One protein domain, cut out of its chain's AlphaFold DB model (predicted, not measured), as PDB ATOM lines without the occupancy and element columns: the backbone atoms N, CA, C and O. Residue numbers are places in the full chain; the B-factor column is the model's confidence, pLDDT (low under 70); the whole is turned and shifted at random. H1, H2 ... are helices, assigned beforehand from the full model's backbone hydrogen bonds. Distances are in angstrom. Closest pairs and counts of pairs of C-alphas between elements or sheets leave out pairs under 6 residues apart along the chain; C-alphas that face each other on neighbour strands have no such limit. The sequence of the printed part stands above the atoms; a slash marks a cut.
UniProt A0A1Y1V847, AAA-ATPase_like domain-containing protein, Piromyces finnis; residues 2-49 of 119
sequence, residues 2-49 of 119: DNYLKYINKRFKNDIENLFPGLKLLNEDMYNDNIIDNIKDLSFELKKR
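Overview. This is residues 2 to 49 of the 119 residues of the protein "AAA-ATPase_like domain-containing protein" of Piromyces finnis (UniProt A0A1Y1V847). What does the model look like at first sight? Two helices, H1 and H2, run the same way with their lines at a shallow tilt of 18 degrees, set well apart at their centres and coming close at one place, Asn 9 and Ile 35. The longer is H1, and a long loop, residues 20 to 34, folds back along one side of the pair from the end of H1 to the beginning of H2. How much is printed, and how is it shaped? The printed part has 48 residues with two named helices, H1 then H2, and no named strand, and its class is all helix. It is compact, with a radius of gyration of the C-alphas of 10.2 A, and only just elongated, spanning 30 by 20 by 18 A.

Along the chain. Where is the longest helix? H1 is residues 2 to 19, from C-alpha 2 at (166.525, 107.792, 189.712) to C-alpha 19, 25.9 A away. Where is the other? H2 is residues 35 to 46, 16.2 A from first to last C-alpha, and ends with C-alpha 46 at (174.821, 88.909, 170.808).

Arrangement. How does H2 stand to H1? They are close but not clearly touching, with 2 pairs of C-alphas within 8 A. The closest C-alphas, those of Asn 9 and Ile 35, are 5.4 A apart, and the centres are 13.2 A apart. What do the backbones show? In H1 and H2 every O i to N i+4 pair is within hydrogen-bond range.

Size, cuts and confidence. How large is it? The two C-alphas farthest apart, those of Asn 3 and Lys 47, are 30.3 A apart. Is it continuous? The printed part has no cut, and the link from H1 to H2, 15 residues, is long. Where is confidence low? Residues 2 and 4 are under 70, and the mean pLDDT of the printed part is 83.6.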
ATOM      1  N   ASP A   2     167.081 108.136 191.036       58.81
ATOM      2  CA  ASP A   2     166.525 107.792 189.712       58.81
ATOM      3  C   ASP A   2     167.127 108.552 188.521       58.81
ATOM      4  O   ASP A   2     167.370 107.961 187.472       58.81
ATOM      5  N   ASN A   3     167.459 109.838 188.679       72.88
ATOM      6  CA  ASN A   3     168.081 110.620 187.599       72.88
ATOM      7  C   ASN A   3     169.467 110.091 187.196       72.88
ATOM      8  O   ASN A   3     169.842 110.172 186.029       72.88
ATOM      9  N   TYR A   4     170.219 109.524 188.143       69.62
ATOM     10  CA  TYR A   4     171.556 108.996 187.874       69.62
ATOM     11  C   TYR A   4     171.496 107.666 187.116       69.62
ATOM     12  O   TYR A   4     172.240 107.464 186.161       69.62
ATOM     13  N   LEU A   5     170.555 106.787 187.477       72.25
ATOM     14  CA  LEU A   5     170.314 105.546 186.737       72.25
ATOM     15  C   LEU A   5     169.837 105.824 185.310       72.25
ATOM     16  O   LEU A   5     170.347 105.212 184.377       72.25
ATOM     17  N   LYS A   6     168.942 106.804 185.121       78.75
ATOM     18  CA  LYS A   6     168.530 107.261 183.783       78.75
ATOM     19  C   LYS A   6     169.709 107.788 182.965       78.75
ATOM     20  O   LYS A   6     169.828 107.461 181.788       78.75
ATOM     21  N   TYR A   7     170.599 108.564 183.586       81.56
ATOM     22  CA  TYR A   7     171.813 109.050 182.928       81.56
ATOM     23  C   TYR A   7     172.718 107.899 182.469       81.56
ATOM     24  O   TYR A   7     173.137 107.879 181.311       81.56
ATOM     25  N   ILE A   8     172.973 106.916 183.342       81.19
ATOM     26  CA  ILE A   8     173.769 105.735 182.987       81.19
ATOM     27  C   ILE A   8     173.086 104.949 181.868       81.19
ATOM     28  O   ILE A   8     173.745 104.608 180.892       81.19
ATOM     29  N   ASN A   9     171.777 104.700 181.967       84.50
ATOM     30  CA  ASN A   9     171.050 103.926 180.964       84.50
ATOM     31  C   ASN A   9     171.046 104.618 179.591       84.50
ATOM     32  O   ASN A   9     171.189 103.957 178.569       84.50
ATOM     33  N   LYS A  10     170.963 105.955 179.551       88.19
ATOM     34  CA  LYS A  10     171.104 106.724 178.307       88.19
ATOM     35  C   LYS A  10     172.505 106.596 177.712       88.19
ATOM     36  O   LYS A  10     172.647 106.417 176.508       88.19
ATOM     37  N   ARG A  11     173.545 106.697 178.543       88.81
ATOM     38  CA  ARG A  11     174.931 106.558 178.079       88.81
ATOM     39  C   ARG A  11     175.204 105.146 177.563       88.81
ATOM     40  O   ARG A  11     175.794 104.998 176.502       88.81
ATOM     41  N   PHE A  12     174.676 104.144 178.259       88.44
ATOM     42  CA  PHE A  12     174.731 102.748 177.845       88.44
ATOM     43  C   PHE A  12     174.078 102.529 176.474       88.44
ATOM     44  O   PHE A  12     174.677 101.875 175.625       88.44
ATOM     45  N   LYS A  13     172.915 103.148 176.212       89.62
ATOM     46  CA  LYS A  13     172.270 103.118 174.890       89.62
ATOM     47  C   LYS A  13     173.207 103.627 173.796       89.62
ATOM     48  O   LYS A  13     173.457 102.916 172.829       89.62
ATOM     49  N   ASN A  14     173.769 104.822 173.989       90.31
ATOM     50  CA  ASN A  14     174.675 105.437 173.019       90.31
ATOM     51  C   ASN A  14     175.904 104.552 172.741       90.31
ATOM     52  O   ASN A  14     176.361 104.458 171.604       90.31
ATOM     53  N   ASP A  15     176.453 103.901 173.770       89.44
ATOM     54  CA  ASP A  15     177.601 103.005 173.607       89.44
ATOM     55  C   ASP A  15     177.234 101.778 172.754       89.44
ATOM     56  O   ASP A  15     178.000 101.391 171.869       89.44
ATOM     57  N   ILE A  16     176.047 101.197 172.960       89.00
ATOM     58  CA  ILE A  16     175.549 100.081 172.143       89.00
ATOM     59  C   ILE A  16     175.307 100.528 170.699       89.00
ATOM     60  O   ILE A  16     175.717  99.816 169.788       89.00
ATOM     61  N   GLU A  17     174.687 101.689 170.472       90.69
ATOM     62  CA  GLU A  17     174.446 102.230 169.124       90.69
ATOM     63  C   GLU A  17     175.748 102.396 168.338       90.69
ATOM     64  O   GLU A  17     175.817 102.040 167.163       90.69
ATOM     65  N   ASN A  18     176.806 102.867 169.001       90.81
ATOM     66  CA  ASN A  18     178.111 103.049 168.373       90.81
ATOM     67  C   ASN A  18     178.826 101.721 168.083       90.81
ATOM     68  O   ASN A  18     179.470 101.580 167.044       90.81
ATOM     69  N   LEU A  19     178.750 100.751 168.999       88.62
ATOM     70  CA  LEU A  19     179.462  99.474 168.870       88.62
ATOM     71  C   LEU A  19     178.710  98.457 167.999       88.62
ATOM     72  O   LEU A  19     179.335  97.626 167.337       88.62
ATOM     73  N   PHE A  20     177.379  98.503 168.013       87.81
ATOM     74  CA  PHE A  20     176.493  97.508 167.414       87.81
ATOM     75  C   PHE A  20     175.222  98.154 166.811       87.81
ATOM     76  O   PHE A  20     174.106  97.823 167.221       87.81
ATOM     77  N   PRO A  21     175.346  99.024 165.791       84.88
ATOM     78  CA  PRO A  21     174.237  99.830 165.253       84.88
ATOM     79  C   PRO A  21     173.076  99.035 164.623       84.88
ATOM     80  O   PRO A  21     172.046  99.611 164.298       84.88
ATOM     81  N   GLY A  22     173.232  97.723 164.413       85.56
ATOM     82  CA  GLY A  22     172.226  96.856 163.786       85.56
ATOM     83  C   GLY A  22     171.429  95.977 164.752       85.56
ATOM     84  O   GLY A  22     170.760  95.051 164.295       85.56
ATOM     85  N   LEU A  23     171.545  96.194 166.066       87.25
ATOM     86  CA  LEU A  23     170.832  95.386 167.055       87.25
ATOM     87  C   LEU A  23     169.349  95.740 167.118       87.25
ATOM     88  O   LEU A  23     168.974  96.909 167.180       87.25
ATOM     89  N   LYS A  24     168.507  94.713 167.203       85.88
ATOM     90  CA  LYS A  24     167.061  94.829 167.409       85.88
ATOM     91  C   LYS A  24     166.730  95.510 168.732       85.88
ATOM     92  O   LYS A  24     165.734  96.223 168.793       85.88
ATOM     93  N   LEU A  25     167.574  95.335 169.753       85.19
ATOM     94  CA  LEU A  25     167.460  96.036 171.036       85.19
ATOM     95  C   LEU A  25     167.424  97.572 170.897       85.19
ATOM     96  O   LEU A  25     166.861  98.247 171.753       85.19
ATOM     97  N   LEU A  26     168.028  98.136 169.846       82.12
ATOM     98  CA  LEU A  26     168.098  99.587 169.645       82.12
ATOM     99  C   LEU A  26     166.817 100.190 169.058       82.12
ATOM    100  O   LEU A  26     166.677 101.413 169.041       82.12
ATOM    101  N   ASN A  27     165.876  99.355 168.612       85.44
ATOM    102  CA  ASN A  27     164.564  99.823 168.182       85.44
ATOM    103  C   ASN A  27     163.857 100.510 169.360       85.44
ATOM    104  O   ASN A  27     163.893 100.004 170.484       85.44
ATOM    105  N   GLU A  28     163.211 101.653 169.108       70.00
ATOM    106  CA  GLU A  28     162.649 102.515 170.163       70.00
ATOM    107  C   GLU A  28     161.698 101.777 171.117       70.00
ATOM    108  O   GLU A  28     161.702 102.066 172.310       70.00
ATOM    109  N   ASP A  29     160.976 100.770 170.622       78.00
ATOM    110  CA  ASP A  29     160.013  99.991 171.408       78.00
ATOM    111  C   ASP A  29     160.645  98.872 172.260       78.00
ATOM    112  O   ASP A  29     159.964  98.267 173.088       78.00
ATOM    113  N   MET A  30     161.927  98.547 172.046       78.81
ATOM    114  CA  MET A  30     162.606  97.428 172.717       78.81
ATOM    115  C   MET A  30     163.556  97.880 173.832       78.81
ATOM    116  O   MET A  30     163.835  97.100 174.741       78.81
ATOM    117  N   TYR A  31     164.039  99.126 173.796       85.19
ATOM    118  CA  TYR A  31     164.964  99.635 174.809       85.19
ATOM    119  C   TYR A  31     164.222 100.063 176.085       85.19
ATOM    120  O   TYR A  31     163.441 101.013 176.082       85.19
ATOM    121  N   ASN A  32     164.493  99.387 177.200       85.44
ATOM    122  CA  ASN A  32     163.818  99.595 178.479       85.44
ATOM    123  C   ASN A  32     164.473 100.722 179.307       85.44
ATOM    124  O   ASN A  32     165.679 100.968 179.230       85.44
ATOM    125  N   ASP A  33     163.707 101.371 180.184       83.81
ATOM    126  CA  ASP A  33     164.243 102.272 181.215       83.81
ATOM    127  C   ASP A  33     165.130 101.535 182.236       83.81
ATOM    128  O   ASP A  33     166.008 102.134 182.866       83.81
ATOM    129  N   ASN A  34     164.921 100.227 182.389       82.00
ATOM    130  CA  ASN A  34     165.725  99.360 183.229       82.00
ATOM    131  C   ASN A  34     166.957  98.834 182.481       82.00
ATOM    132  O   ASN A  34     166.875  97.915 181.665       82.00
ATOM    133  N   ILE A  35     168.128  99.352 182.856       81.94
ATOM    134  CA  ILE A  35     169.423  98.926 182.309       81.94
ATOM    135  C   ILE A  35     169.673  97.417 182.433       81.94
ATOM    136  O   ILE A  35     170.340  96.829 181.588       81.94
ATOM    137  N   ILE A  36     169.135  96.774 183.473       79.69
ATOM    138  CA  ILE A  36     169.351  95.345 183.715       79.69
ATOM    139  C   ILE A  36     168.736  94.508 182.598       79.69
ATOM    140  O   ILE A  36     169.359  93.559 182.123       79.69
ATOM    141  N   ASP A  37     167.521  94.859 182.188       83.62
ATOM    142  CA  ASP A  37     166.807  94.123 181.153       83.62
ATOM    143  C   ASP A  37     167.466  94.367 179.788       83.62
ATOM    144  O   ASP A  37     167.750  93.404 179.079       83.62
ATOM    145  N   ASN A  38     167.919  95.599 179.523       86.88
ATOM    146  CA  ASN A  38     168.710  95.909 178.326       86.88
ATOM    147  C   ASN A  38     169.986  95.062 178.220       86.88
ATOM    148  O   ASN A  38     170.319  94.584 177.138       86.88
ATOM    149  N   ILE A  39     170.714  94.839 179.322       84.50
ATOM    150  CA  ILE A  39     171.931  94.009 179.290       84.50
ATOM    151  C   ILE A  39     171.599  92.532 179.022       84.50
ATOM    152  O   ILE A  39     172.351  91.850 178.318       84.50
ATOM    153  N   LYS A  40     170.479  92.013 179.548       83.38
ATOM    154  CA  LYS A  40     170.032  90.639 179.252       83.38
ATOM    155  C   LYS A  40     169.679  90.476 177.782       83.38
ATOM    156  O   LYS A  40     170.154  89.529 177.159       83.38
ATOM    157  N   ASP A  41     168.892  91.396 177.239       86.88
ATOM    158  CA  ASP A  41     168.457  91.346 175.847       86.88
ATOM    159  C   ASP A  41     169.656  91.477 174.906       86.88
ATOM    160  O   ASP A  41     169.811  90.689 173.972       86.88
ATOM    161  N   LEU A  42     170.596  92.365 175.242       88.12
ATOM    162  CA  LEU A  42     171.869  92.495 174.541       88.12
ATOM    163  C   LEU A  42     172.681  91.190 174.582       88.12
ATOM    164  O   LEU A  42     173.259  90.777 173.576       88.12
ATOM    165  N   SER A  43     172.727  90.518 175.737       85.50
ATOM    166  CA  SER A  43     173.426  89.235 175.906       85.50
ATOM    167  C   SER A  43     172.799  88.135 175.060       85.50
ATOM    168  O   SER A  43     173.522  87.356 174.432       85.50
ATOM    169  N   PHE A  44     171.467  88.093 175.018       86.06
ATOM    170  CA  PHE A  44     170.708  87.132 174.234       86.06
ATOM    171  C   PHE A  44     170.905  87.351 172.732       86.06
ATOM    172  O   PHE A  44     171.199  86.400 172.005       86.06
ATOM    173  N   GLU A  45     170.816  88.601 172.278       88.50
ATOM    174  CA  GLU A  45     170.969  88.955 170.870       88.50
ATOM    175  C   GLU A  45     172.404  88.720 170.372       88.50
ATOM    176  O   GLU A  45     172.607  88.100 169.327       88.50
ATOM    177  N   LEU A  46     173.412  89.120 171.155       87.62
ATOM    178  CA  LEU A  46     174.821  88.909 170.808       87.62
ATOM    179  C   LEU A  46     175.306  87.474 171.054       87.62
ATOM    180  O   LEU A  46     176.393  87.119 170.595       87.62
ATOM    181  N   LYS A  47     174.548  86.658 171.803       86.00
ATOM    182  CA  LYS A  47     174.975  85.350 172.338       86.00
ATOM    183  C   LYS A  47     176.314  85.429 173.083       86.00
ATOM    184  O   LYS A  47     177.154  84.531 172.989       86.00
ATOM    185  N   LYS A  48     176.530  86.524 173.815       83.00
ATOM    186  CA  LYS A  48     177.765  86.808 174.562       83.00
ATOM    187  C   LYS A  48     177.467  87.044 176.031       83.00
ATOM    188  O   LYS A  48     176.396  87.521 176.388       83.00
ATOM    189  N   ARG A  49     178.443  86.728 176.882       78.75
ATOM    190  CA  ARG A  49     178.414  87.059 178.312       78.75
ATOM    191  C   ARG A  49     179.127  88.386 178.545       78.75
ATOM    192  O   ARG A  49     180.125  88.671 177.886       78.75
TER     193      ARG A  49